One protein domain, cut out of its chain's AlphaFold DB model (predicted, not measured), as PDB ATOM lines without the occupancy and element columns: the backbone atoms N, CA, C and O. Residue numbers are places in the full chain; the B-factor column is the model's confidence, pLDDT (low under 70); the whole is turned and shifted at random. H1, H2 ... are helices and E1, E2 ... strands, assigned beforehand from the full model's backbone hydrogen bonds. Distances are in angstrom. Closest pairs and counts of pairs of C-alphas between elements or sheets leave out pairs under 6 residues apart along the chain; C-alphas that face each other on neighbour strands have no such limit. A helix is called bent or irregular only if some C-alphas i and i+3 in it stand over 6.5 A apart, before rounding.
ATOM      1  N   TYR A 361       4.426  25.422  -8.679       94.00
ATOM      2  CA  TYR A 361       5.721  25.199  -8.055       94.00
ATOM      3  C   TYR A 361       6.814  25.585  -9.045       94.00
ATOM      4  O   TYR A 361       6.680  25.304 -10.231       94.00
ATOM      5  N   ALA A 362       7.887  26.222  -8.592       92.31
ATOM      6  CA  ALA A 362       8.950  26.684  -9.477       92.31
ATOM      7  C   ALA A 362      10.281  26.011  -9.139       92.31
ATOM      8  O   ALA A 362      10.671  25.956  -7.975       92.31
ATOM      9  N   VAL A 363      10.997  25.547 -10.167       91.31
ATOM     10  CA  VAL A 363      12.392  25.095 -10.030       91.31
ATOM     11  C   VAL A 363      13.266  26.261  -9.558       91.31
ATOM     12  O   VAL A 363      13.968  26.151  -8.562       91.31
ATOM     13  N   PHE A 364      13.195  27.401 -10.247       91.06
ATOM     14  CA  PHE A 364      13.966  28.599  -9.916       91.06
ATOM     15  C   PHE A 364      13.041  29.697  -9.384       91.06
ATOM     16  O   PHE A 364      11.957  29.903  -9.921       91.06
ATOM     17  N   ASP A 365      13.490  30.439  -8.371       87.69
ATOM     18  CA  ASP A 365      12.793  31.599  -7.790       87.69
ATOM     19  C   ASP A 365      12.799  32.833  -8.713       87.69
ATOM     20  O   ASP A 365      12.037  33.778  -8.513       87.69
ATOM     21  N   ARG A 366      13.686  32.839  -9.713       88.81
ATOM     22  CA  ARG A 366      14.022  33.999 -10.547       88.81
ATOM     23  C   ARG A 366      14.518  33.592 -11.932       88.81
ATOM     24  O   ARG A 366      14.709  32.416 -12.224       88.81
ATOM     25  N   ILE A 367      14.771  34.591 -12.781       89.38
ATOM     26  CA  ILE A 367      15.469  34.390 -14.055       89.38
ATOM     27  C   ILE A 367      16.921  33.980 -13.776       89.38
ATOM     28  O   ILE A 367      17.677  34.737 -13.166       89.38
ATOM     29  N   MET A 368      17.316  32.814 -14.275       91.44
ATOM     30  CA  MET A 368      18.668  32.273 -14.169       91.44
ATOM     31  C   MET A 368      19.436  32.496 -15.475       91.44
ATOM     32  O   MET A 368      18.914  32.264 -16.566       91.44
ATOM     33  N   HIS A 369      20.698  32.917 -15.372       91.62
ATOM     34  CA  HIS A 369      21.652  32.859 -16.481       91.62
ATOM     35  C   HIS A 369      22.456  31.573 -16.333       91.62
ATOM     36  O   HIS A 369      23.228  31.428 -15.392       91.62
ATOM     37  N   LEU A 370      22.235  30.625 -17.241       91.19
ATOM     38  CA  LEU A 370      22.810  29.289 -17.157       91.19
ATOM     39  C   LEU A 370      23.916  29.172 -18.208       91.19
ATOM     40  O   LEU A 370      23.646  29.100 -19.409       91.19
ATOM     41  N   LYS A 371      25.173  29.226 -17.747       90.88
ATOM     42  CA  LYS A 371      26.385  29.190 -18.577       90.88
ATOM     43  C   LYS A 371      27.139  27.869 -18.346       90.88
ATOM     44  O   LYS A 371      27.620  27.646 -17.233       90.88
ATOM     45  N   PRO A 372      27.319  27.019 -19.378       87.75
ATOM     46  CA  PRO A 372      28.227  25.876 -19.302       87.75
ATOM     47  C   PRO A 372      29.638  26.283 -18.859       87.75
ATOM     48  O   PRO A 372      30.187  27.286 -19.331       87.75
ATOM     49  N   ARG A 373      30.224  25.494 -17.947       88.19
ATOM     50  CA  ARG A 373      31.616  25.650 -17.491       88.19
ATOM     51  C   ARG A 373      32.568  25.597 -18.691       88.19
ATOM     52  O   ARG A 373      32.280  24.949 -19.697       88.19
ATOM     53  N   GLU A 374      33.704  26.285 -18.627       84.44
ATOM     54  CA  GLU A 374      34.571  26.405 -19.806       84.44
ATOM     55  C   GLU A 374      35.172  25.048 -20.205       84.44
ATOM     56  O   GLU A 374      35.889  24.412 -19.441       84.44
ATOM     57  N   GLY A 375      34.829  24.587 -21.415       82.56
ATOM     58  CA  GLY A 375      35.161  23.246 -21.914       82.56
ATOM     59  C   GLY A 375      34.041  22.205 -21.762       82.56
ATOM     60  O   GLY A 375      34.115  21.160 -22.406       82.56
ATOM     61  N   ALA A 376      32.986  22.489 -20.993       84.94
ATOM     62  CA  ALA A 376      31.767  21.685 -20.955       84.94
ATOM     63  C   ALA A 376      30.788  22.130 -22.068       84.94
ATOM     64  O   ALA A 376      30.577  23.332 -22.243       84.94
ATOM     65  N   PRO A 377      30.177  21.201 -22.832       81.25
ATOM     66  CA  PRO A 377      29.188  21.549 -23.854       81.25
ATOM     67  C   PRO A 377      27.765  21.681 -23.283       81.25
ATOM     68  O   PRO A 377      26.916  22.289 -23.921       81.25
ATOM     69  N   THR A 378      27.503  21.139 -22.090       87.31
ATOM     70  CA  THR A 378      26.216  21.240 -21.386       87.31
ATOM     71  C   THR A 378      26.440  21.608 -19.916       87.31
ATOM     72  O   THR A 378      27.536  21.410 -19.387       87.31
ATOM     73  N   VAL A 379      25.417  22.161 -19.259       92.06
ATOM     74  CA  VAL A 379      25.377  22.376 -17.800       92.06
ATOM     75  C   VAL A 379      24.281  21.511 -17.186       92.06
ATOM     76  O   VAL A 379      23.206  21.390 -17.771       92.06
ATOM     77  N   ILE A 380      24.547  20.918 -16.021       92.81
ATOM     78  CA  ILE A 380      23.568  20.177 -15.220       92.81
ATOM     79  C   ILE A 380      23.308  20.928 -13.912       92.81
ATOM     80  O   ILE A 380      24.231  21.240 -13.162       92.81
ATOM     81  N   CYS A 381      22.032  21.160 -13.633       93.69
ATOM     82  CA  CYS A 381      21.502  21.874 -12.480       93.69
ATOM     83  C   CYS A 381      20.781  20.877 -11.550       93.69
ATOM     84  O   CYS A 381      19.653  20.477 -11.855       93.69
ATOM     85  N   PRO A 382      21.433  20.393 -10.475       92.94
ATOM     86  CA  PRO A 382      20.897  19.357  -9.592       92.94
ATOM     87  C   PRO A 382      19.928  19.922  -8.540       92.94
ATOM     88  O   PRO A 382      19.974  21.102  -8.198       92.94
ATOM     89  N   ALA A 383      19.065  19.062  -8.007       90.94
ATOM     90  CA  ALA A 383      18.250  19.339  -6.827       90.94
ATOM     91  C   ALA A 383      19.131  19.566  -5.585       90.94
ATOM     92  O   ALA A 383      20.164  18.917  -5.430       90.94
ATOM     93  N   GLN A 384      18.715  20.460  -4.687       91.00
ATOM     94  CA  GLN A 384      19.472  20.836  -3.487       91.00
ATOM     95  C   GLN A 384      19.588  19.696  -2.457       91.00
ATOM     96  O   GLN A 384      20.523  19.698  -1.658       91.00
ATOM     97  N   SER A 385      18.690  18.706  -2.485       87.19
ATOM     98  CA  SER A 385      18.818  17.464  -1.706       87.19
ATOM     99  C   SER A 385      19.971  16.548  -2.140       87.19
ATOM    100  O   SER A 385      20.339  15.640  -1.391       87.19
ATOM    101  N   LEU A 386      20.557  16.767  -3.323       88.00
ATOM    102  CA  LEU A 386      21.732  16.040  -3.794       88.00
ATOM    103  C   LEU A 386      23.009  16.772  -3.370       88.00
ATOM    104  O   LEU A 386      23.217  17.931  -3.712       88.00
ATOM    105  N   ASP A 387      23.891  16.062  -2.677       87.19
ATOM    106  CA  ASP A 387      25.260  16.507  -2.409       87.19
ATOM    107  C   ASP A 387      26.205  16.105  -3.561       87.19
ATOM    108  O   ASP A 387      26.042  15.049  -4.177       87.19
ATOM    109  N   GLU A 388      27.216  16.934  -3.838       87.75
ATOM    110  CA  GLU A 388      28.214  16.692  -4.888       87.75
ATOM    111  C   GLU A 388      29.050  15.445  -4.590       87.75
ATOM    112  O   GLU A 388      29.242  14.601  -5.471       87.75
ATOM    113  N   ALA A 389      29.489  15.274  -3.338       87.38
ATOM    114  CA  ALA A 389      30.260  14.097  -2.952       87.38
ATOM    115  C   ALA A 389      29.391  12.829  -2.984       87.38
ATOM    116  O   ALA A 389      29.854  11.800  -3.474       87.38
ATOM    117  N   ALA A 390      28.125  12.894  -2.560       84.75
ATOM    118  CA  ALA A 390      27.175  11.786  -2.674       84.75
ATOM    119  C   ALA A 390      26.881  11.390  -4.136       84.75
ATOM    120  O   ALA A 390      26.900  10.200  -4.463       84.75
ATOM    121  N   LEU A 391      26.657  12.362  -5.030       85.12
ATOM    122  CA  LEU A 391      26.395  12.124  -6.455       85.12
ATOM    123  C   LEU A 391      27.602  11.473  -7.150       85.12
ATOM    124  O   LEU A 391      27.451  10.484  -7.875       85.12
ATOM    125  N   LEU A 392      28.808  11.991  -6.901       87.81
ATOM    126  CA  LEU A 392      30.038  11.436  -7.466       87.81
ATOM    127  C   LEU A 392      30.411  10.089  -6.827       87.81
ATOM    128  O   LEU A 392      30.844   9.189  -7.544       87.81
ATOM    129  N   ALA A 393      30.167   9.883  -5.529       84.69
ATOM    130  CA  ALA A 393      30.357   8.586  -4.874       84.69
ATOM    131  C   ALA A 393      29.412   7.509  -5.433       84.69
ATOM    132  O   ALA A 393      29.852   6.385  -5.686       84.69
ATOM    133  N   ALA A 394      28.142   7.843  -5.689       81.62
ATOM    134  CA  ALA A 394      27.196   6.943  -6.350       81.62
ATOM    135  C   ALA A 394      27.652   6.593  -7.778       81.62
ATOM    136  O   ALA A 394      27.638   5.423  -8.164       81.62
ATOM    137  N   CYS A 395      28.137   7.584  -8.535       86.00
ATOM    138  CA  CYS A 395      28.709   7.369  -9.864       86.00
ATOM    139  C   CYS A 395      29.969   6.478  -9.829       86.00
ATOM    140  O   CYS A 395      30.080   5.529 -10.602       86.00
ATOM    141  N   HIS A 396      30.911   6.710  -8.912       85.75
ATOM    142  CA  HIS A 396      32.117   5.881  -8.811       85.75
ATOM    143  C   HIS A 396      31.819   4.467  -8.299       85.75
ATOM    144  O   HIS A 396      32.430   3.508  -8.773       85.75
ATOM    145  N   THR A 397      30.831   4.312  -7.410       80.88
ATOM    146  CA  THR A 397      30.342   2.994  -6.976       80.88
ATOM    147  C   THR A 397      29.808   2.204  -8.175       80.88
ATOM    148  O   THR A 397      30.156   1.036  -8.330       80.88
ATOM    149  N   ALA A 398      29.088   2.860  -9.094       75.25
ATOM    150  CA  ALA A 398      28.678   2.272 -10.372       75.25
ATOM    151  C   ALA A 398      29.862   1.771 -11.206       75.25
ATOM    152  O   ALA A 398      29.893   0.615 -11.618       75.25
ATOM    153  N   GLN A 399      30.857   2.635 -11.431       80.75
ATOM    154  CA  GLN A 399      32.037   2.302 -12.234       80.75
ATOM    155  C   GLN A 399      32.854   1.149 -11.633       80.75
ATOM    156  O   GLN A 399      33.503   0.409 -12.373       80.75
ATOM    157  N   SER A 400      32.815   0.986 -10.306       76.38
ATOM    158  CA  SER A 400      33.459  -0.120  -9.590       76.38
ATOM    159  C   SER A 400      32.658  -1.431  -9.577       76.38
ATOM    160  O   SER A 400      33.205  -2.458  -9.185       76.38
ATOM    161  N   GLY A 401      31.399  -1.425 -10.036       67.75
ATOM    162  CA  GLY A 401      30.430  -2.530  -9.932       67.75
ATOM    163  C   GLY A 401      30.720  -3.801 -10.749       67.75
ATOM    164  O   GLY A 401      29.855  -4.662 -10.854       67.75
ATOM    165  N   THR A 422      26.450  16.789 -27.837       65.12
ATOM    166  CA  THR A 422      27.178  15.936 -26.887       65.12
ATOM    167  C   THR A 422      26.549  16.003 -25.492       65.12
ATOM    168  O   THR A 422      26.996  16.757 -24.627       65.12
ATOM    169  N   ARG A 423      25.512  15.185 -25.257       70.75
ATOM    170  CA  ARG A 423      24.888  14.977 -23.930       70.75
ATOM    171  C   ARG A 423      25.922  14.609 -22.857       70.75
ATOM    172  O   ARG A 423      27.004  14.109 -23.178       70.75
ATOM    173  N   ALA A 424      25.597  14.848 -21.591       75.75
ATOM    174  CA  ALA A 424      26.386  14.365 -20.466       75.75
ATOM    175  C   ALA A 424      26.395  12.836 -20.422       75.75
ATOM    176  O   ALA A 424      25.340  12.202 -20.343       75.75
ATOM    177  N   ASN A 425      27.583  12.229 -20.423       79.44
ATOM    178  CA  ASN A 425      27.682  10.809 -20.123       79.44
ATOM    179  C   ASN A 425      27.657  10.624 -18.602       79.44
ATOM    180  O   ASN A 425      28.697  10.643 -17.949       79.44
ATOM    181  N   VAL A 426      26.463  10.415 -18.044       74.94
ATOM    182  CA  VAL A 426      26.254  10.216 -16.599       74.94
ATOM    183  C   VAL A 426      26.960   8.977 -16.025       74.94
ATOM    184  O   VAL A 426      27.122   8.901 -14.812       74.94
ATOM    185  N   SER A 427      27.428   8.034 -16.860       77.38
ATOM    186  CA  SER A 427      28.281   6.914 -16.415       77.38
ATOM    187  C   SER A 427      29.778   7.260 -16.371       77.38
ATOM    188  O   SER A 427      30.576   6.509 -15.806       77.38
ATOM    189  N   ASN A 428      30.181   8.409 -16.925       86.44
ATOM    190  CA  ASN A 428      31.526   8.959 -16.801       86.44
ATOM    191  C   ASN A 428      31.539  10.059 -15.730       86.44
ATOM    192  O   ASN A 428      31.202  11.211 -16.000       86.44
ATOM    193  N   CYS A 429      31.987   9.719 -14.523       88.19
ATOM    194  CA  CYS A 429      31.978  10.637 -13.385       88.19
ATOM    195  C   CYS A 429      32.846  11.892 -13.594       88.19
ATOM    196  O   CYS A 429      32.522  12.942 -13.050       88.19
ATOM    197  N   GLU A 430      33.886  11.838 -14.438       89.56
ATOM    198  CA  GLU A 430      34.668  13.026 -14.813       89.56
ATOM    199  C   GLU A 430      33.922  13.940 -15.796       89.56
ATOM    200  O   GLU A 430      34.166  15.143 -15.834       89.56
ATOM    201  N   ASP A 431      33.037  13.395 -16.636       85.88
ATOM    202  CA  ASP A 431      32.153  14.182 -17.509       85.88
ATOM    203  C   ASP A 431      30.977  14.768 -16.722       85.88
ATOM    204  O   ASP A 431      30.640  15.936 -16.905       85.88
ATOM    205  N   LEU A 432      30.432  14.001 -15.773       89.69
ATOM    206  CA  LEU A 432      29.428  14.461 -14.818       89.69
ATOM    207  C   LEU A 432      29.971  15.619 -13.957       89.69
ATOM    208  O   LEU A 432      29.408  16.709 -13.995       89.69
ATOM    209  N   ALA A 433      31.113  15.447 -13.279       89.75
ATOM    210  CA  ALA A 433      31.734  16.481 -12.436       89.75
ATOM    211  C   ALA A 433      32.083  17.780 -13.193       89.75
ATOM    212  O   ALA A 433      32.019  18.877 -12.636       89.75
ATOM    213  N   ARG A 434      32.432  17.690 -14.485       89.75
ATOM    214  CA  ARG A 434      32.711  18.875 -15.319       89.75
ATOM    215  C   ARG A 434      31.454  19.637 -15.751       89.75
ATOM    216  O   ARG A 434      31.574  20.812 -16.094       89.75
ATOM    217  N   ARG A 435      30.282  18.996 -15.752       90.75
ATOM    218  CA  ARG A 435      29.015  19.567 -16.252       90.75
ATOM    219  C   ARG A 435      28.041  19.959 -15.147       90.75
ATOM    220  O   ARG A 435      27.292  20.913 -15.335       90.75
ATOM    221  N   VAL A 436      28.030  19.246 -14.022       92.25
ATOM    222  CA  VAL A 436      27.185  19.582 -12.867       92.25
ATOM    223  C   VAL A 436      27.694  20.864 -12.209       92.25
ATOM    224  O   VAL A 436      28.887  20.996 -11.942       92.25
ATOM    225  N   ASP A 437      26.795  21.817 -11.951       90.75
ATOM    226  CA  ASP A 437      27.129  23.078 -11.291       90.75
ATOM    227  C   ASP A 437      26.187  23.410 -10.125       90.75
ATOM    228  O   ASP A 437      25.248  24.204 -10.236       90.75
ATOM    229  N   PHE A 438      26.497  22.820  -8.966       86.56
ATOM    230  CA  PHE A 438      25.847  23.119  -7.687       86.56
ATOM    231  C   PHE A 438      25.938  24.606  -7.293       86.56
ATOM    232  O   PHE A 438      25.074  25.099  -6.574       86.56
ATOM    233  N   GLY A 439      26.958  25.336  -7.764       85.56
ATOM    234  CA  GLY A 439      27.172  26.743  -7.421       85.56
ATOM    235  C   GLY A 439      26.322  27.713  -8.242       85.56
ATOM    236  O   GLY A 439      25.829  28.701  -7.702       85.56
ATOM    237  N   GLN A 440      26.137  27.443  -9.539       81.69
ATOM    238  CA  GLN A 440      25.348  28.317 -10.419       81.69
ATOM    239  C   GLN A 440      23.839  28.046 -10.367       81.69
ATOM    240  O   GLN A 440      23.063  28.987 -10.528       81.69
ATOM    241  N   CYS A 441      23.408  26.787 -10.210       85.81
ATOM    242  CA  CYS A 441      22.006  26.428 -10.456       85.81
ATOM    243  C   CYS A 441      21.453  25.230  -9.667       85.81
ATOM    244  O   CYS A 441      20.500  24.592 -10.123       85.81
ATOM    245  N   ALA A 442      21.978  24.944  -8.471       84.94
ATOM    246  CA  ALA A 442      21.235  24.113  -7.523       84.94
ATOM    247  C   ALA A 442      19.876  24.759  -7.182       84.94
ATOM    248  O   ALA A 442      19.778  25.984  -7.064       84.94
ATOM    249  N   TRP A 443      18.828  23.946  -7.027       89.88
ATOM    250  CA  TRP A 443      17.456  24.423  -6.812       89.88
ATOM    251  C   TRP A 443      16.744  23.694  -5.671       89.88
ATOM    252  O   TRP A 443      16.940  22.498  -5.473       89.88
ATOM    253  N   ASN A 444      15.901  24.416  -4.926       90.38
ATOM    254  CA  ASN A 444      15.172  23.860  -3.786       90.38
ATOM    255  C   ASN A 444      14.074  22.891  -4.251       90.38
ATOM    256  O   ASN A 444      13.070  23.313  -4.826       90.38
ATOM    257  N   ASP A 445      14.238  21.610  -3.937       89.44
ATOM    258  CA  ASP A 445      13.334  20.523  -4.302       89.44
ATOM    259  C   ASP A 445      12.314  20.154  -3.211       89.44
ATOM    260  O   ASP A 445      11.535  19.219  -3.390       89.44
ATOM    261  N   SER A 446      12.216  20.924  -2.117       91.56
ATOM    262  CA  SER A 446      11.250  20.664  -1.033       91.56
ATOM    263  C   SER A 446       9.783  20.625  -1.492       91.56
ATOM    264  O   SER A 446       8.932  20.083  -0.793       91.56
ATOM    265  N   TRP A 447       9.470  21.212  -2.651       92.31
ATOM    266  CA  TRP A 447       8.134  21.192  -3.246       92.31
ATOM    267  C   TRP A 447       7.792  19.895  -3.992       92.31
ATOM    268  O   TRP A 447       6.624  19.676  -4.310       92.31
ATOM    269  N   VAL A 448       8.771  19.035  -4.285       89.19
ATOM    270  CA  VAL A 448       8.578  17.852  -5.139       89.19
ATOM    271  C   VAL A 448       7.641  16.824  -4.495       89.19
ATOM    272  O   VAL A 448       6.841  16.209  -5.202       89.19
ATOM    273  N   GLU A 449       7.663  16.680  -3.167       88.19
ATOM    274  CA  GLU A 449       6.718  15.823  -2.428       88.19
ATOM    275  C   GLU A 449       5.287  16.379  -2.441       88.19
ATOM    276  O   GLU A 449       4.325  15.648  -2.677       88.19
ATOM    277  N   ASP A 450       5.152  17.693  -2.260       91.12
ATOM    278  CA  ASP A 450       3.885  18.424  -2.333       91.12
ATOM    279  C   ASP A 450       3.249  18.267  -3.731       91.12
ATOM    280  O   ASP A 450       2.087  17.877  -3.866       91.12
ATOM    281  N   PHE A 451       4.042  18.483  -4.786       91.19
ATOM    282  CA  PHE A 451       3.628  18.287  -6.174       91.19
ATOM    283  C   PHE A 451       3.302  16.818  -6.478       91.19
ATOM    284  O   PHE A 451       2.324  16.545  -7.173       91.19
ATOM    285  N   ARG A 452       4.071  15.856  -5.943       86.75
ATOM    286  CA  ARG A 452       3.769  14.417  -6.059       86.75
ATOM    287  C   ARG A 452       2.410  14.093  -5.439       86.75
ATOM    288  O   ARG A 452       1.658  13.318  -6.034       86.75
ATOM    289  N   ALA A 453       2.083  14.680  -4.288       88.06
ATOM    290  CA  ALA A 453       0.793  14.498  -3.631       88.06
ATOM    291  C   ALA A 453      -0.368  15.094  -4.450       88.06
ATOM    292  O   ALA A 453      -1.380  14.415  -4.636       88.06
ATOM    293  N   GLU A 454      -0.224  16.304  -5.010       90.88
ATOM    294  CA  GLU A 454      -1.244  16.880  -5.904       90.88
ATOM    295  C   GLU A 454      -1.384  16.068  -7.211       90.88
ATOM    296  O   GLU A 454      -2.497  15.688  -7.585       90.88
ATOM    297  N   TYR A 455      -0.276  15.698  -7.865       87.19
ATOM    298  CA  TYR A 455      -0.282  14.906  -9.104       87.19
ATOM    299  C   TYR A 455      -0.872  13.499  -8.916       87.19
ATOM    300  O   TYR A 455      -1.561  12.986  -9.802       87.19
ATOM    301  N   ALA A 456      -0.672  12.870  -7.752       86.06
ATOM    302  CA  ALA A 456      -1.305  11.591  -7.437       86.06
ATOM    303  C   ALA A 456      -2.843  11.672  -7.512       86.06
ATOM    304  O   ALA A 456      -3.476  10.707  -7.947       86.06
ATOM    305  N   VAL A 457      -3.433  12.823  -7.167       87.62
ATOM    306  CA  VAL A 457      -4.883  13.082  -7.234       87.62
ATOM    307  C   VAL A 457      -5.340  13.481  -8.642       87.62
ATOM    308  O   VAL A 457      -6.424  13.080  -9.069       87.62
ATOM    309  N   THR A 458      -4.556  14.276  -9.374       87.00
ATOM    310  CA  THR A 458      -4.981  14.847 -10.667       87.00
ATOM    311  C   THR A 458      -4.593  14.025 -11.892       87.00
ATOM    312  O   THR A 458      -5.181  14.242 -12.952       87.00
ATOM    313  N   GLN A 459      -3.623  13.108 -11.768       89.31
ATOM    314  CA  GLN A 459      -3.081  12.259 -12.844       89.31
ATOM    315  C   GLN A 459      -2.656  13.042 -14.109       89.31
ATOM    316  O   GLN A 459      -2.545  12.484 -15.201       89.31
ATOM    317  N   SER A 460      -2.422  14.347 -13.974       89.12
ATOM    318  CA  SER A 460      -2.017  15.243 -15.051       89.12
ATOM    319  C   SER A 460      -1.154  16.363 -14.487       89.12
ATOM    320  O   SER A 460      -1.399  16.852 -13.386       89.12
ATOM    321  N   PHE A 461      -0.139  16.780 -15.233       92.81
ATOM    322  CA  PHE A 461       0.665  17.945 -14.893       92.81
ATOM    323  C   PHE A 461       1.003  18.752 -16.137       92.81
ATOM    324  O   PHE A 461       0.880  18.288 -17.269       92.81
ATOM    325  N   SER A 462       1.443  19.977 -15.912       92.25
ATOM    326  CA  SER A 462       1.939  20.857 -16.953       92.25
ATOM    327  C   SER A 462       3.158  21.624 -16.466       92.25
ATOM    328  O   SER A 462       3.346  21.799 -15.262       92.25
ATOM    329  N   PHE A 463       4.003  22.052 -17.401       92.94
ATOM    330  CA  PHE A 463       5.171  22.874 -17.124       92.94
ATOM    331  C   PHE A 463       5.334  23.984 -18.165       92.94
ATOM    332  O   PHE A 463       5.060  23.790 -19.349       92.94
ATOM    333  N   SER A 464       5.797  25.151 -17.725       93.25
ATOM    334  CA  SER A 464       5.992  26.338 -18.561       93.25
ATOM    335  C   SER A 464       7.255  27.092 -18.166       93.25
ATOM    336  O   SER A 464       7.492  27.302 -16.977       93.25
ATOM    337  N   PHE A 465       8.019  27.552 -19.152       93.88
ATOM    338  CA  PHE A 465       9.169  28.428 -18.940       93.88
ATOM    339  C   PHE A 465       9.449  29.283 -20.176       93.88
ATOM    340  O   PHE A 465       9.024  28.976 -21.287       93.88
ATOM    341  N   TRP A 466      10.214  30.348 -19.988       93.00
ATOM    342  CA  TRP A 466      10.695  31.216 -21.050       93.00
ATOM    343  C   TRP A 466      12.209  31.100 -21.156       93.00
ATOM    344  O   TRP A 466      12.900  31.100 -20.139       93.00
ATOM    345  N   ILE A 467      12.734  31.029 -22.377       91.50
ATOM    346  CA  ILE A 467      14.170  30.934 -22.656       91.50
ATOM    347  C   ILE A 467      14.596  31.961 -23.705       91.50
ATOM    348  O   ILE A 467      13.908  32.182 -24.701       91.50
ATOM    349  N   LYS A 468      15.744  32.603 -23.483       90.12
ATOM    350  CA  LYS A 468      16.311  33.630 -24.361       90.12
ATOM    351  C   LYS A 468      17.779  33.312 -24.666       90.12
ATOM    352  O   LYS A 468      18.576  33.224 -23.725       90.12
ATOM    353  N   PRO A 469      18.160  33.138 -25.947       85.19
ATOM    354  CA  PRO A 469      19.544  32.883 -26.324       85.19
ATOM    355  C   PRO A 469      20.426  34.091 -26.007       85.19
ATOM    356  O   PRO A 469      20.029  35.243 -26.207       85.19
ATOM    357  N   LYS A 470      21.658  33.836 -25.559       84.50
ATOM    358  CA  LYS A 470      22.666  34.891 -25.421       84.50
ATOM    359  C   LYS A 470      23.424  35.074 -26.748       84.50
ATOM    360  O   LYS A 470      23.918  34.078 -27.292       84.50
ATOM    361  N   PRO A 471      23.566  36.309 -27.271       74.31
ATOM    362  CA  PRO A 471      24.411  36.577 -28.432       74.31
ATOM    363  C   PRO A 471      25.845  36.080 -28.200       74.31
ATOM    364  O   PRO A 471      26.455  36.405 -27.184       74.31
ATOM    365  N   GLY A 472      26.370  35.282 -29.132       70.44
ATOM    366  CA  GLY A 472      27.704  34.671 -29.023       70.44
ATOM    367  C   GLY A 472      27.756  33.297 -28.339       70.44
ATOM    368  O   GLY A 472      28.842  32.725 -28.243       70.44
ATOM    369  N   SER A 473      26.620  32.733 -27.910       67.38
ATOM    370  CA  SER A 473      26.540  31.318 -27.508       67.38
ATOM    371  C   SER A 473      27.042  30.394 -28.634       67.38
ATOM    372  O   SER A 473      26.776  30.625 -29.816       67.38
ATOM    373  N   LYS A 474      27.815  29.353 -28.285       58.41
ATOM    374  CA  LYS A 474      28.526  28.481 -29.247       58.41
ATOM    375  C   LYS A 474      27.607  27.451 -29.931       58.41
ATOM    376  O   LYS A 474      27.789  26.250 -29.763       58.41
ATOM    377  N   GLY A 475      26.643  27.928 -30.718       58.22
ATOM    378  CA  GLY A 475      25.907  27.141 -31.715       58.22
ATOM    379  C   GLY A 475      26.461  27.335 -33.135       58.22
ATOM    380  O   GLY A 475      27.442  28.056 -33.343       58.22
ATOM    381  N   MET A 476      25.815  26.729 -34.137       45.78
ATOM    382  CA  MET A 476      26.036  27.144 -35.528       45.78
ATOM    383  C   MET A 476      25.454  28.557 -35.738       45.78
ATOM    384  O   MET A 476      24.408  28.873 -35.167       45.78
ATOM    385  N   PRO A 477      26.107  29.434 -36.525       46.41
ATOM    386  CA  PRO A 477      25.637  30.803 -36.713       46.41
ATOM    387  C   PRO A 477      24.288  30.806 -37.443       46.41
ATOM    388  O   PRO A 477      24.225  30.504 -38.633       46.41
ATOM    389  N   GLY A 478      23.226  31.155 -36.713       56.31
ATOM    390  CA  GLY A 478      21.847  31.093 -37.199       56.31
ATOM    391  C   GLY A 478      21.106  29.790 -36.886       56.31
ATOM    392  O   GLY A 478      20.177  29.470 -37.617       56.31
ATOM    393  N   GLU A 479      21.495  29.042 -35.840       61.97
ATOM    394  CA  GLU A 479      20.719  27.906 -35.308       61.97
ATOM    395  C   GLU A 479      20.798  27.809 -33.766       61.97
ATOM    396  O   GLU A 479      21.818  27.390 -33.212       61.97
ATOM    397  N   PHE A 480      19.711  28.163 -33.063       64.31
ATOM    398  CA  PHE A 480      19.571  28.002 -31.605       64.31
ATOM    399  C   PHE A 480      18.752  26.748 -31.265       64.31
ATOM    400  O   PHE A 480      17.551  26.702 -31.512       64.31
ATOM    401  N   TRP A 481      19.406  25.749 -30.664       69.12
ATOM    402  CA  TRP A 481      18.813  24.452 -30.311       69.12
ATOM    403  C   TRP A 481      18.907  24.180 -28.794       69.12
ATOM    404  O   TRP A 481      19.788  23.430 -28.355       69.12
ATOM    405  N   PRO A 482      18.036  24.787 -27.965       71.62
ATOM    406  CA  PRO A 482      18.006  24.519 -26.533       71.62
ATOM    407  C   PRO A 482      17.365  23.153 -26.248       71.62
ATOM    408  O   PRO A 482      16.151  22.994 -26.356       71.62
ATOM    409  N   SER A 483      18.160  22.168 -25.827       76.94
ATOM    410  CA  SER A 483      17.625  20.943 -25.224       76.94
ATOM    411  C   SER A 483      17.575  21.109 -23.708       76.94
ATOM    412  O   SER A 483      18.625  21.265 -23.084       76.94
ATOM    413  N   LEU A 484      16.372  21.054 -23.134       79.75
ATOM    414  CA  LEU A 484      16.133  20.959 -21.694       79.75
ATOM    415  C   LEU A 484      15.861  19.490 -21.342       79.75
ATOM    416  O   LEU A 484      14.762  19.003 -21.599       79.75
ATOM    417  N   ASN A 485      16.819  18.772 -20.753       81.81
ATOM    418  CA  ASN A 485      16.573  17.393 -20.313       81.81
ATOM    419  C   ASN A 485      16.179  17.398 -18.830       81.81
ATOM    420  O   ASN A 485      16.985  17.770 -17.978       81.81
ATOM    421  N   LEU A 486      14.952  16.973 -18.518       80.69
ATOM    422  CA  LEU A 486      14.490  16.775 -17.141       80.69
ATOM    423  C   LEU A 486      14.994  15.416 -16.630       80.69
ATOM    424  O   LEU A 486      14.577  14.367 -17.119       80.69
ATOM    425  N   ILE A 487      15.903  15.430 -15.657       80.62
ATOM    426  CA  ILE A 487      16.517  14.230 -15.080       80.62
ATOM    427  C   ILE A 487      15.671  13.800 -13.883       80.62
ATOM    428  O   ILE A 487      15.747  14.407 -12.814       80.62
ATOM    429  N   ALA A 488      14.864  12.753 -14.054       73.25
ATOM    430  CA  ALA A 488      14.012  12.241 -12.980       73.25
ATOM    431  C   ALA A 488      14.829  11.643 -11.823       73.25
ATOM    432  O   ALA A 488      14.513  11.902 -10.666       73.25
ATOM    433  N   ARG A 489      15.901  10.893 -12.126       76.31
ATOM    434  CA  ARG A 489      16.777  10.265 -11.128       76.31
ATOM    435  C   ARG A 489      18.221  10.145 -11.620       76.31
ATOM    436  O   ARG A 489      18.446   9.620 -12.707       76.31
ATOM    437  N   PHE A 490      19.193  10.528 -10.792       63.84
ATOM    438  CA  PHE A 490      20.586  10.108 -10.959       63.84
ATOM    439  C   PHE A 490      20.774   8.750 -10.275       63.84
ATOM    440  O   PHE A 490      20.905   8.667  -9.054       63.84
ATOM    441  N   ALA A 491      20.749   7.670 -11.051       52.69
ATOM    442  CA  ALA A 491      21.034   6.332 -10.550       52.69
ATOM    443  C   ALA A 491      21.850   5.536 -11.576       52.69
ATOM    444  O   ALA A 491      21.521   5.569 -12.763       52.69
ATOM    445  N   PRO A 492      22.878   4.795 -11.139       41.47
ATOM    446  CA  PRO A 492      23.471   3.760 -11.965       41.47
ATOM    447  C   PRO A 492      22.574   2.522 -12.042       41.47
ATOM    448  O   PRO A 492      21.745   2.280 -11.163       41.47
ATOM    449  N   ALA A 493      22.764   1.725 -13.093       36.31
ATOM    450  CA  ALA A 493      22.084   0.446 -13.239       36.31
ATOM    451  C   ALA A 493      22.561  -0.568 -12.186       36.31
ATOM    452  O   ALA A 493      23.725  -0.563 -11.785       36.31
ATOM    453  N   PHE A 494      21.657  -1.460 -11.780       31.97
ATOM    454  CA  PHE A 494      21.957  -2.621 -10.947       31.97
ATOM    455  C   PHE A 494      21.332  -3.849 -11.623       31.97
ATOM    456  O   PHE A 494      20.113  -4.016 -11.605       31.97
ATOM    457  N   MET A 536      15.587  33.772 -33.563       57.72
ATOM    458  CA  MET A 536      16.989  33.753 -33.149       57.72
ATOM    459  C   MET A 536      17.583  35.158 -33.011       57.72
ATOM    460  O   MET A 536      18.753  35.296 -32.640       57.72
ATOM    461  N   THR A 537      16.797  36.211 -33.262       54.53
ATOM    462  CA  THR A 537      17.095  37.514 -32.660       54.53
ATOM    463  C   THR A 537      16.908  37.411 -31.138       54.53
ATOM    464  O   THR A 537      16.383  36.431 -30.617       54.53
ATOM    465  N   SER A 538      17.414  38.376 -30.375       59.44
ATOM    466  CA  SER A 538      17.642  38.261 -28.924       59.44
ATOM    467  C   SER A 538      16.372  38.359 -28.049       59.44
ATOM    468  O   SER A 538      16.338  39.091 -27.054       59.44
ATOM    469  N   LYS A 539      15.314  37.619 -28.394       81.50
ATOM    470  CA  LYS A 539      13.988  37.631 -27.757       81.50
ATOM    471  C   LYS A 539      13.768  36.437 -26.823       81.50
ATOM    472  O   LYS A 539      14.568  35.506 -26.761       81.50
ATOM    473  N   TRP A 540      12.685  36.499 -26.054       86.94
ATOM    474  CA  TRP A 540      12.213  35.397 -25.220       86.94
ATOM    475  C   TRP A 540      11.323  34.454 -26.033       86.94
ATOM    476  O   TRP A 540      10.408  34.909 -26.712       86.94
ATOM    477  N   ASN A 541      11.566  33.150 -25.916       87.62
ATOM    478  CA  ASN A 541      10.727  32.093 -26.468       87.62
ATOM    479  C   ASN A 541      10.012  31.363 -25.318       87.62
ATOM    480  O   ASN A 541      10.667  30.951 -24.360       87.62
ATOM    481  N   PHE A 542       8.691  31.201 -25.400       90.69
ATOM    482  CA  PHE A 542       7.879  30.492 -24.403       90.69
ATOM    483  C   PHE A 542       7.790  29.012 -24.745       90.69
ATOM    484  O   PHE A 542       7.242  28.661 -25.788       90.69
ATOM    485  N   PHE A 543       8.283  28.156 -23.860       89.38
ATOM    486  CA  PHE A 543       8.172  26.708 -23.955       89.38
ATOM    487  C   PHE A 543       7.128  26.198 -22.971       89.38
ATOM    488  O   PHE A 543       7.079  26.600 -21.805       89.38
ATOM    489  N   PHE A 544       6.324  25.252 -23.441       88.50
ATOM    490  CA  PHE A 544       5.293  24.617 -22.644       88.50
ATOM    491  C   PHE A 544       5.189  23.115 -22.933       88.50
ATOM    492  O   PHE A 544       5.321  22.694 -24.086       88.50
ATOM    493  N   GLY A 545       4.847  22.325 -21.911       88.25
ATOM    494  CA  GLY A 545       4.332  20.971 -22.088       88.25
ATOM    495  C   GLY A 545       3.258  20.577 -21.072       88.25
ATOM    496  O   GLY A 545       3.302  20.971 -19.910       88.25
ATOM    497  N   SER A 546       2.290  19.770 -21.512       88.62
ATOM    498  CA  SER A 546       1.260  19.142 -20.674       88.62
ATOM    499  C   SER A 546       1.330  17.633 -20.833       88.62
ATOM    500  O   SER A 546       1.423  17.136 -21.956       88.62
ATOM    501  N   VAL A 547       1.224  16.912 -19.721       86.44
ATOM    502  CA  VAL A 547       1.194  15.450 -19.660       86.44
ATOM    503  C   VAL A 547      -0.068  15.045 -18.910       86.44
ATOM    504  O   VAL A 547      -0.235  15.362 -17.733       86.44
ATOM    505  N   GLU A 548      -0.979  14.367 -19.596       87.19
ATOM    506  CA  GLU A 548      -2.296  13.986 -19.081       87.19
ATOM    507  C   GLU A 548      -2.496  12.479 -19.218       87.19
ATOM    508  O   GLU A 548      -2.369  11.925 -20.313       87.19
ATOM    509  N   ARG A 549      -2.822  11.798 -18.115       83.62
ATOM    510  CA  ARG A 549      -3.182  10.383 -18.161       83.62
ATOM    511  C   ARG A 549      -4.612  10.219 -18.668       83.62
ATOM    512  O   ARG A 549      -5.553  10.697 -18.038       83.62
ATOM    513  N   GLN A 550      -4.774   9.516 -19.781       84.25
ATOM    514  CA  GLN A 550      -6.084   9.189 -20.333       84.25
ATOM    515  C   GLN A 550      -6.759   8.047 -19.557       84.25
ATOM    516  O   GLN A 550      -6.131   7.329 -18.775       84.25
ATOM    517  N   ALA A 551      -8.065   7.871 -19.781       82.44
ATOM    518  CA  ALA A 551      -8.883   6.871 -19.091       82.44
ATOM    519  C   ALA A 551      -8.494   5.410 -19.406       82.44
ATOM    520  O   ALA A 551      -8.790   4.519 -18.612       82.44
ATOM    521  N   ASP A 552      -7.801   5.163 -20.523       78.38
ATOM    522  CA  ASP A 552      -7.203   3.867 -20.877       78.38
ATOM    523  C   ASP A 552      -5.872   3.588 -20.140       78.38
ATOM    524  O   ASP A 552      -5.309   2.499 -20.241       78.38
ATOM    525  N   GLY A 553      -5.366   4.565 -19.379       77.31
ATOM    526  CA  GLY A 553      -4.094   4.508 -18.667       77.31
ATOM    527  C   GLY A 553      -2.883   4.986 -19.474       77.31
ATOM    528  O   GLY A 553      -1.800   5.065 -18.885       77.31
ATOM    529  N   SER A 554      -3.050   5.328 -20.759       80.06
ATOM    530  CA  SER A 554      -2.018   5.954 -21.598       80.06
ATOM    531  C   SER A 554      -1.751   7.407 -21.181       80.06
ATOM    532  O   SER A 554      -2.466   7.972 -20.352       80.06
ATOM    533  N   PHE A 555      -0.710   8.031 -21.740       77.50
ATOM    534  CA  PHE A 555      -0.322   9.407 -21.411       77.50
ATOM    535  C   PHE A 555      -0.264  10.278 -22.664       77.50
ATOM    536  O   PHE A 555       0.607  10.108 -23.514       77.50
ATOM    537  N   ARG A 556      -1.180  11.241 -22.759       81.12
ATOM    538  CA  ARG A 556      -1.186  12.281 -23.787       81.12
ATOM    539  C   ARG A 556      -0.145  13.334 -23.438       81.12
ATOM    540  O   ARG A 556      -0.237  13.953 -22.380       81.12
ATOM    541  N   THR A 557       0.817  13.558 -24.330       81.69
ATOM    542  CA  THR A 557       1.801  14.641 -24.185       81.69
ATOM    543  C   THR A 557       1.554  15.700 -25.250       81.69
ATOM    544  O   THR A 557       1.644  15.417 -26.441       81.69
ATOM    545  N   CYS A 558       1.242  16.922 -24.828       83.31
ATOM    546  CA  CYS A 558       1.121  18.098 -25.690       83.31
ATOM    547  C   CYS A 558       2.298  19.039 -25.433       83.31
ATOM    548  O   CYS A 558       2.679  19.225 -24.279       83.31
ATOM    549  N   LEU A 559       2.831  19.668 -26.479       83.38
ATOM    550  CA  LEU A 559       3.870  20.696 -26.376       83.38
ATOM    551  C   LEU A 559       3.378  21.993 -27.031       83.38
ATOM    552  O   LEU A 559       2.495  21.966 -27.883       83.38
ATOM    553  N   ALA A 560       3.938  23.138 -26.657       82.38
ATOM    554  CA  ALA A 560       3.703  24.393 -27.371       82.38
ATOM    555  C   ALA A 560       4.935  25.304 -27.316       82.38
ATOM    556  O   ALA A 560       5.717  25.253 -26.361       82.38
ATOM    557  N   LEU A 561       5.089  26.135 -28.346       84.44
ATOM    558  CA  LEU A 561       6.160  27.121 -28.480       84.44
ATOM    559  C   LEU A 561       5.553  28.462 -28.901       84.44
ATOM    560  O   LEU A 561       4.834  28.524 -29.893       84.44
ATOM    561  N   ASN A 562       5.831  29.535 -28.158       83.94
ATOM    562  CA  ASN A 562       5.359  30.898 -28.461       83.94
ATOM    563  C   ASN A 562       3.829  31.009 -28.668       83.94
ATOM    564  O   ASN A 562       3.354  31.817 -29.459       83.94
ATOM    565  N   GLY A 563       3.058  30.170 -27.968       72.88
ATOM    566  CA  GLY A 563       1.598  30.080 -28.093       72.88
ATOM    567  C   GLY A 563       1.095  29.158 -29.213       72.88
ATOM    568  O   GLY A 563      -0.072  28.773 -29.176       72.88
ATOM    569  N   LEU A 564       1.951  28.736 -30.151       71.69
ATOM    570  CA  LEU A 564       1.597  27.776 -31.199       71.69
ATOM    571  C   LEU A 564       1.593  26.341 -30.632       71.69
ATOM    572  O   LEU A 564       2.606  25.914 -30.060       71.69
ATOM    573  N   PRO A 565       0.496  25.572 -30.776       62.19
ATOM    574  CA  PRO A 565       0.436  24.193 -30.307       62.19
ATOM    575  C   PRO A 565       1.262  23.272 -31.216       62.19
ATOM    576  O   PRO A 565       0.985  23.138 -32.405       62.19
ATOM    577  N   MET A 566       2.247  22.581 -30.641       62.69
ATOM    578  CA  MET A 566       2.899  21.445 -31.291       62.69
ATOM    579  C   MET A 566       2.119  20.161 -30.989       62.69
ATOM    580  O   MET A 566       1.702  19.926 -29.855       62.69
ATOM    581  N   ASN A 567       1.947  19.334 -32.024       69.12
ATOM    582  CA  ASN A 567       1.201  18.071 -32.038       69.12
ATOM    583  C   ASN A 567       1.098  17.367 -30.671       69.12
ATOM    584  O   ASN A 567       2.087  16.849 -30.153       69.12
ATOM    585  N   CYS A 568      -0.119  17.280 -30.123       78.25
ATOM    586  CA  CYS A 568      -0.406  16.417 -28.979       78.25
ATOM    587  C   CYS A 568      -0.231  14.948 -29.381       78.25
ATOM    588  O   CYS A 568      -1.083  14.386 -30.071       78.25
ATOM    589  N   ILE A 569       0.847  14.315 -28.922       74.81
ATOM    590  CA  ILE A 569       1.117  12.906 -29.181       74.81
ATOM    591  C   ILE A 569       0.356  12.065 -28.153       74.81
ATOM    592  O   ILE A 569       0.666  12.066 -26.958       74.81
ATOM    593  N   ASN A 570      -0.621  11.305 -28.644       67.31
ATOM    594  CA  ASN A 570      -1.059  10.080 -27.988       67.31
ATOM    595  C   ASN A 570      -0.075   8.977 -28.422       67.31
ATOM    596  O   ASN A 570       0.011   8.716 -29.624       67.31
ATOM    597  N   PRO A 571       0.680   8.330 -27.518       57.88
ATOM    598  CA  PRO A 571       1.544   7.214 -27.881       57.88
ATOM    599  C   PRO A 571       0.669   6.007 -28.245       57.88
ATOM    600  O   PRO A 571       0.185   5.290 -27.376       57.88
ATOM    601  N   PRO A 588       8.854   8.103  -9.578       53.19
ATOM    602  CA  PRO A 588       9.808   7.442  -8.710       53.19
ATOM    603  C   PRO A 588       9.846   8.202  -7.383       53.19
ATOM    604  O   PRO A 588       9.360   9.337  -7.288       53.19
ATOM    605  N   ASP A 589      10.539   7.653  -6.389       58.03
ATOM    606  CA  ASP A 589      10.850   8.374  -5.143       58.03
ATOM    607  C   ASP A 589      11.650   9.675  -5.406       58.03
ATOM    608  O   ASP A 589      11.765  10.536  -4.542       58.03
ATOM    609  N   SER A 590      12.077   9.894  -6.654       65.69
ATOM    610  CA  SER A 590      12.522  11.158  -7.251       65.69
ATOM    611  C   SER A 590      11.733  11.466  -8.544       65.69
ATOM    612  O   SER A 590      11.809  10.708  -9.505       65.69
ATOM    613  N   PHE A 591      10.942  12.553  -8.572       75.44
ATOM    614  CA  PHE A 591      10.219  13.015  -9.782       75.44
ATOM    615  C   PHE A 591      11.109  13.865 -10.698       75.44
ATOM    616  O   PHE A 591      11.120  13.672 -11.913       75.44
ATOM    617  N   LEU A 592      11.855  14.795 -10.101       84.44
ATOM    618  CA  LEU A 592      12.821  15.663 -10.759       84.44
ATOM    619  C   LEU A 592      14.011  15.818  -9.809       84.44
ATOM    620  O   LEU A 592      13.852  16.327  -8.705       84.44
ATOM    621  N   GLN A 593      15.184  15.350 -10.227       86.81
ATOM    622  CA  GLN A 593      16.441  15.437  -9.476       86.81
ATOM    623  C   GLN A 593      17.471  16.353 -10.140       86.81
ATOM    624  O   GLN A 593      18.423  16.771  -9.489       86.81
ATOM    625  N   GLY A 594      17.307  16.693 -11.418       87.38
ATOM    626  CA  GLY A 594      18.186  17.642 -12.087       87.38
ATOM    627  C   GLY A 594      17.692  18.064 -13.463       87.38
ATOM    628  O   GLY A 594      16.706  17.536 -13.978       87.38
ATOM    629  N   ILE A 595      18.386  19.030 -14.054       89.56
ATOM    630  CA  ILE A 595      18.065  19.604 -15.362       89.56
ATOM    631  C   ILE A 595      19.358  19.773 -16.162       89.56
ATOM    632  O   ILE A 595      20.278  20.420 -15.674       89.56
ATOM    633  N   GLU A 596      19.437  19.238 -17.383       89.50
ATOM    634  CA  GLU A 596      20.550  19.500 -18.313       89.50
ATOM    635  C   GLU A 596      20.157  20.528 -19.384       89.50
ATOM    636  O   GLU A 596      19.051  20.466 -19.927       89.50
ATOM    637  N   LEU A 597      21.083  21.431 -19.726       87.88
ATOM    638  CA  LEU A 597      20.938  22.452 -20.769       87.88
ATOM    639  C   LEU A 597      22.154  22.510 -21.704       87.88
ATOM    640  O   LEU A 597      23.298  22.530 -21.251       87.88
ATOM    641  N   SER A 598      21.899  22.581 -23.014       83.19
ATOM    642  CA  SER A 598      22.913  22.485 -24.082       83.19
ATOM    643  C   SER A 598      23.582  23.793 -24.516       83.19
ATOM    644  O   SER A 598      24.498  23.771 -25.336       83.19
ATOM    645  N   THR A 599      23.119  24.946 -24.036       85.19
ATOM    646  CA  THR A 599      23.523  26.260 -24.569       85.19
ATOM    647  C   THR A 599      23.478  27.339 -23.497       85.19
ATOM    648  O   THR A 599      22.577  27.328 -22.663       85.19
ATOM    649  N   GLU A 600      24.378  28.324 -23.572       89.44
ATOM    650  CA  GLU A 600      24.318  29.512 -22.712       89.44
ATOM    651  C   GLU A 600      23.051  30.342 -22.996       89.44
ATOM    652  O   GLU A 600      22.902  30.927 -24.074       89.44
ATOM    653  N   ALA A 601      22.149  30.401 -22.015       90.31
ATOM    654  CA  ALA A 601      20.843  31.042 -22.143       90.31
ATOM    655  C   ALA A 601      20.395  31.723 -20.838       90.31
ATOM    656  O   ALA A 601      20.881  31.415 -19.747       90.31
ATOM    657  N   LEU A 602      19.439  32.645 -20.961       91.38
ATOM    658  CA  LEU A 602      18.621  33.110 -19.841       91.38
ATOM    659  C   LEU A 602      17.344  32.269 -19.797       91.38
ATOM    660  O   LEU A 602      16.712  32.099 -20.840       91.38
ATOM    661  N   ILE A 603      16.950  31.776 -18.622       92.06
ATOM    662  CA  ILE A 603      15.715  31.000 -18.428       92.06
ATOM    663  C   ILE A 603      14.916  31.591 -17.266       92.06
ATOM    664  O   ILE A 603      15.495  31.967 -16.250       92.06
ATOM    665  N   SER A 604      13.595  31.697 -17.410       93.69
ATOM    666  CA  SER A 604      12.681  32.057 -16.318       93.69
ATOM    667  C   SER A 604      12.629  30.970 -15.229       93.69
ATOM    668  O   SER A 604      13.162  29.875 -15.422       93.69
ATOM    669  N   PRO A 605      11.898  31.204 -14.123       93.94
ATOM    670  CA  PRO A 605      11.294  30.117 -13.360       93.94
ATOM    671  C   PRO A 605      10.700  29.051 -14.290       93.94
ATOM    672  O   PRO A 605       9.950  29.382 -15.214       93.94
ATOM    673  N   ILE A 606      11.073  27.787 -14.072       93.31
ATOM    674  CA  ILE A 606      10.416  26.641 -14.704       93.31
ATOM    675  C   ILE A 606       9.279  26.248 -13.775       93.31
ATOM    676  O   ILE A 606       9.502  25.646 -12.724       93.31
ATOM    677  N   GLU A 607       8.077  26.671 -14.141       93.94
ATOM    678  CA  GLU A 607       6.871  26.474 -13.350       93.94
ATOM    679  C   GLU A 607       6.218  25.141 -13.701       93.94
ATOM    680  O   GLU A 607       5.887  24.913 -14.861       93.94
ATOM    681  N   PHE A 608       5.978  24.299 -12.700       93.56
ATOM    682  CA  PHE A 608       5.170  23.087 -12.759       93.56
ATOM    683  C   PHE A 608       3.821  23.335 -12.075       93.56
ATOM    684  O   PHE A 608       3.760  23.878 -10.975       93.56
ATOM    685  N   THR A 609       2.724  22.904 -12.694       93.44
ATOM    686  CA  THR A 609       1.393  22.851 -12.070       93.44
ATOM    687  C   THR A 609       0.903  21.410 -12.104       93.44
ATOM    688  O   THR A 609       0.955  20.764 -13.152       93.44
ATOM    689  N   ALA A 610       0.391  20.890 -10.987       92.25
ATOM    690  CA  ALA A 610      -0.135  19.522 -10.884       92.25
ATOM    691  C   ALA A 610      -1.527  19.362 -11.543       92.25
ATOM    692  O   ALA A 610      -2.452  18.795 -10.968       92.25
ATOM    693  N   ARG A 611      -1.701  19.917 -12.747       89.50
ATOM    694  CA  ARG A 611      -2.903  19.830 -13.583       89.50
ATOM    695  C   ARG A 611      -2.513  20.032 -15.049       89.50
ATOM    696  O   ARG A 611      -1.693  20.901 -15.346       89.50
ATOM    697  N   GLY A 612      -3.126  19.282 -15.965       85.38
ATOM    698  CA  GLY A 612      -3.042  19.570 -17.400       85.38
ATOM    699  C   GLY A 612      -3.794  20.858 -17.775       85.38
ATOM    700  O   GLY A 612      -4.928  21.068 -17.335       85.38
ATOM    701  N   PHE A 613      -3.171  21.723 -18.576       86.56
ATOM    702  CA  PHE A 613      -3.786  22.956 -19.089       86.56
ATOM    703  C   PHE A 613      -4.314  22.753 -20.517       86.56
ATOM    704  O   PHE A 613      -3.655  22.128 -21.349       86.56
ATOM    705  N   SER A 614      -5.481  23.327 -20.825       81.38
ATOM    706  CA  SER A 614      -6.022  23.357 -22.191       81.38
ATOM    707  C   SER A 614      -5.324  24.415 -23.053       81.38
ATOM    708  O   SER A 614      -4.843  25.420 -22.536       81.38
ATOM    709  N   VAL A 615      -5.313  24.245 -24.381       72.38
ATOM    710  CA  VAL A 615      -4.609  25.153 -25.317       72.38
ATOM    711  C   VAL A 615      -4.996  26.629 -25.123       72.38
ATOM    712  O   VAL A 615      -4.124  27.496 -25.098       72.38
ATOM    713  N   SER A 616      -6.274  26.925 -24.865       75.62
ATOM    714  CA  SER A 616      -6.742  28.290 -24.581       75.62
ATOM    715  C   SER A 616      -6.220  28.861 -23.253       75.62
ATOM    716  O   SER A 616      -5.967  30.062 -23.160       75.62
ATOM    717  N   GLN A 617      -5.979  28.026 -22.234       82.88
ATOM    718  CA  GLN A 617      -5.313  28.444 -20.992       82.88
ATOM    719  C   GLN A 617      -3.829  28.762 -21.225       82.88
ATOM    720  O   GLN A 617      -3.307  29.697 -20.621       82.88
ATOM    721  N   LEU A 618      -3.165  28.047 -22.139       76.00
ATOM    722  CA  LEU A 618      -1.760  28.279 -22.505       76.00
ATOM    723  C   LEU A 618      -1.568  29.585 -23.259       76.00
ATOM    724  O   LEU A 618      -0.697  30.378 -22.912       76.00
ATOM    725  N   GLN A 619      -2.414  29.826 -24.257       77.00
ATOM    726  CA  GLN A 619      -2.414  31.060 -25.030       77.00
ATOM    727  C   GLN A 619      -2.734  32.267 -24.128       77.00
ATOM    728  O   GLN A 619      -2.060  33.295 -24.198       77.00
ATOM    729  N   ARG A 620      -3.683  32.109 -23.187       82.31
ATOM    730  CA  ARG A 620      -3.978  33.105 -22.142       82.31
ATOM    731  C   ARG A 620      -2.771  33.342 -21.218       82.31
ATOM    732  O   ARG A 620      -2.472  34.498 -20.927       82.31
ATOM    733  N   LYS A 621      -2.049  32.290 -20.802       83.94
ATOM    734  CA  LYS A 621      -0.831  32.405 -19.979       83.94
ATOM    735  C   LYS A 621       0.277  33.156 -20.724       83.94
ATOM    736  O   LYS A 621       0.740  34.177 -20.218       83.94
ATOM    737  N   PHE A 622       0.594  32.733 -21.952       85.44
ATOM    738  CA  PHE A 622       1.576  33.358 -22.846       85.44
ATOM    739  C   PHE A 622       1.368  34.875 -22.969       85.44
ATOM    740  O   PHE A 622       2.253  35.648 -22.600       85.44
ATOM    741  N   TYR A 623       0.177  35.322 -23.390       81.81
ATOM    742  CA  TYR A 623      -0.107  36.756 -23.537       81.81
ATOM    743  C   TYR A 623      -0.130  37.524 -22.200       81.81
ATOM    744  O   TYR A 623       0.120  38.727 -22.187       81.81
ATOM    745  N   SER A 624      -0.384  36.857 -21.066       84.88
ATOM    746  CA  SER A 624      -0.349  37.482 -19.731       84.88
ATOM    747  C   SER A 624       1.062  37.640 -19.139       84.88
ATOM    748  O   SER A 624       1.250  38.354 -18.146       84.88
ATOM    749  N   GLU A 625       2.056  36.966 -19.723       85.06
ATOM    750  CA  GLU A 625       3.451  36.943 -19.268       85.06
ATOM    751  C   GLU A 625       4.407  37.647 -20.228       85.06
ATOM    752  O   GLU A 625       5.330  38.315 -19.757       85.06
ATOM    753  N   PHE A 626       4.153  37.576 -21.541       81.88
ATOM    754  CA  PHE A 626       4.996  38.182 -22.576       81.88
ATOM    755  C   PHE A 626       5.407  39.637 -22.256       81.88
ATOM    756  O   PHE A 626       6.611  39.904 -22.224       81.88
ATOM    757  N   PRO A 627       4.487  40.567 -21.901       82.50
ATOM    758  CA  PRO A 627       4.865  41.962 -21.649       82.50
ATOM    759  C   PRO A 627       5.744  42.122 -20.402       82.50
ATOM    760  O   PRO A 627       6.614  42.988 -20.354       82.50
ATOM    761  N   LYS A 628       5.552  41.263 -19.389       81.88
ATOM    762  CA  LYS A 628       6.348  41.285 -18.153       81.88
ATOM    763  C   LYS A 628       7.797  40.912 -18.458       81.88
ATOM    764  O   LYS A 628       8.709  41.566 -17.962       81.88
ATOM    765  N   LEU A 629       8.011  39.892 -19.286       76.88
ATOM    766  CA  LEU A 629       9.343  39.379 -19.613       76.88
ATOM    767  C   LEU A 629      10.062  40.192 -20.691       76.88
ATOM    768  O   LEU A 629      11.284  40.310 -20.625       76.88
ATOM    769  N   GLU A 630       9.339  40.827 -21.614       72.75
ATOM    770  CA  GLU A 630       9.916  41.871 -22.469       72.75
ATOM    771  C   GLU A 630      10.386  43.075 -21.631       72.75
ATOM    772  O   GLU A 630      11.488  43.578 -21.846       72.75
ATOM    773  N   SER A 631       9.616  43.475 -20.608       71.75
ATOM    774  CA  SER A 631       9.990  44.572 -19.697       71.75
ATOM    775  C   SER A 631      11.103  44.231 -18.693       71.75
ATOM    776  O   SER A 631      11.707  45.142 -18.124       71.75
ATOM    777  N   MET A 632      11.391  42.945 -18.454       67.31
ATOM    778  CA  MET A 632      12.430  42.521 -17.514       67.31
ATOM    779  C   MET A 632      13.815  42.533 -18.183       67.31
ATOM    780  O   MET A 632      14.109  41.648 -18.996       67.31
ATOM    781  N   PRO A 633      14.726  43.461 -17.818       55.72
ATOM    782  CA  PRO A 633      16.127  43.293 -18.165       55.72
ATOM    783  C   PRO A 633      16.640  42.012 -17.498       55.72
ATOM    784  O   PRO A 633      16.397  41.781 -16.312       55.72
ATOM    785  N   GLY A 634      17.362  41.188 -18.260       59.03
ATOM    786  CA  GLY A 634      18.035  40.007 -17.717       59.03
ATOM    787  C   GLY A 634      19.003  40.369 -16.578       59.03
ATOM    788  O   GLY A 634      19.333  41.551 -16.417       59.03
ATOM    789  N   PRO A 635      19.468  39.378 -15.792       55.81
ATOM    790  CA  PRO A 635      20.360  39.610 -14.657       55.81
ATOM    791  C   PRO A 635      21.510  40.529 -15.075       55.81
ATOM    792  O   PRO A 635      22.249  40.226 -16.014       55.81
ATOM    793  N   ARG A 636      21.596  41.698 -14.425       50.88
ATOM    794  CA  ARG A 636      22.553  42.744 -14.796       50.88
ATOM    795  C   ARG A 636      23.961  42.174 -14.663       50.88
ATOM    796  O   ARG A 636      24.389  41.902 -13.544       50.88
TER     797      ARG A 636
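This is residues 361 to 401, 422 to 494, 536 to 571 and 588 to 636 of the 1212 residues of the protein "Hypothetical protein" of Cryptomonas curvata (UniProt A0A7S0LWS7). A twisted sheet of seven strands, built on the long strands E3, E5 and E6, has helix H5 over one face and the shorter helix H4 on the opposite face. A small sheet, E2, E8 and E4, stands beside it, and beyond that H1 and H2 make the end of the long axis farthest from H5. The printed part has 199 residues with five named helices and ten named strands, in the order E1, E2, H1, H2, H3, H4, E3, E4, E5, E6, E7, E8, E9, E10, H5, a mixed class of helices and strands. The large sheet is branched and its neighbour pairs are antiparallel; the small sheet runs E2, E8, E4, all antiparallel. The whole is compact, with a radius of gyration of the C-alphas of 17.6 A and spans of 51 by 45 by 29 A.

E1 is residues 368 to 370, with C-alpha 368 at (18.668, 32.273, -14.169), and E2 is residues 379 to 382. H1, residues 388 to 400, is 18.2 A long; H2 is residues 429 to 435 and H3 residues 438 to 441. H4, residues 448 to 458, measures 14.9 A. E3, residues 460 to 469, is the longest strand by residues and runs 30.1 A from C-alpha 460 at (-2.017, 15.243, -15.051). E4 is residues 484 to 487. E5, residues 541 to 549, is 27.1 A long, E6, residues 555 to 561, 20.1 A, and E7, residues 564 to 569, 15.0 A. E8 is residues 594 to 597, E9 residues 601 to 603 and E10 residues 607 to 609. H5, residues 615 to 631, is 24.9 A long and ends with C-alpha 631 at (9.990, 44.572, -19.697).

E3 has three neighbours: E5 on one side, and E9 and E10 on the other side, beside residues 466 to 469 and 461 to 464. N 463 and O 545 of E3 and E5 are 2.8 A apart, N 468 and O 602 of E3 and E9 2.9 A, and N 462 and O 609 of E3 and E10 2.9 A. E1 is an edge strand beside E9, with N 368 and O 603 at 2.8 A. E5, E6 and E7 form a meander, each strand the antiparallel neighbour of the one before; E5 and E6 are a hairpin, with N 546 and O 558 at 2.8 A, and so are E6 and E7, with N 566 and O 559 at 2.8 A. H5 is on this sheet at a height of 9.2 A; its closest C-alphas to E5 are those of Phe 622 and Phe 542, 7.1 A. H5 is irregular, C-alphas 624 and 627 being 7.1 A apart, with a kink of 28 degrees near residue 624. H4 is on the opposite face, over E10, with C-alphas 451 and 609 closest at 7.8 A. In the small sheet, N 381 and O 595 of E2 and E8 are 2.8 A apart, and N 487 and O 594 of E4 and E8 2.8 A. H2 only grazes this sheet; its Arg 435 and Val 379 of E2 have the closest C-alphas, 4.8 A. H3 is on it too, over none of its strands; its closest C-alphas to E2 are those of Cys 441 and Cys 381, 5.0 A. H1 touches H2 with residues 392 to 396 alone, the C-alphas of Cys 395 and Cys 429 being closest at 5.8 A; they run opposite ways at 35.4 degrees, only just a steep tilt. H1 and H5 are apart. In H1 and H2 every O i to N i+4 pair is within hydrogen-bond range; H4 has 6 of 7, H5 has 11 of 13, and H3 is too short for such a pair.

The two C-alphas farthest apart are those of Gly 401 and Pro 627, 52.6 A. Residues 402 to 421, 495 to 535 and 572 to 587 are not printed; the C-alphas across these cuts are 25.3 A, 42.9 A and 20.9 A apart. The link from E3 to E4, residues 470 to 483, is long. The mean pLDDT of the printed part is 81.0; 32 residues are under 70, among them residues 473 to 481, 490 to 494 and 632 to 636.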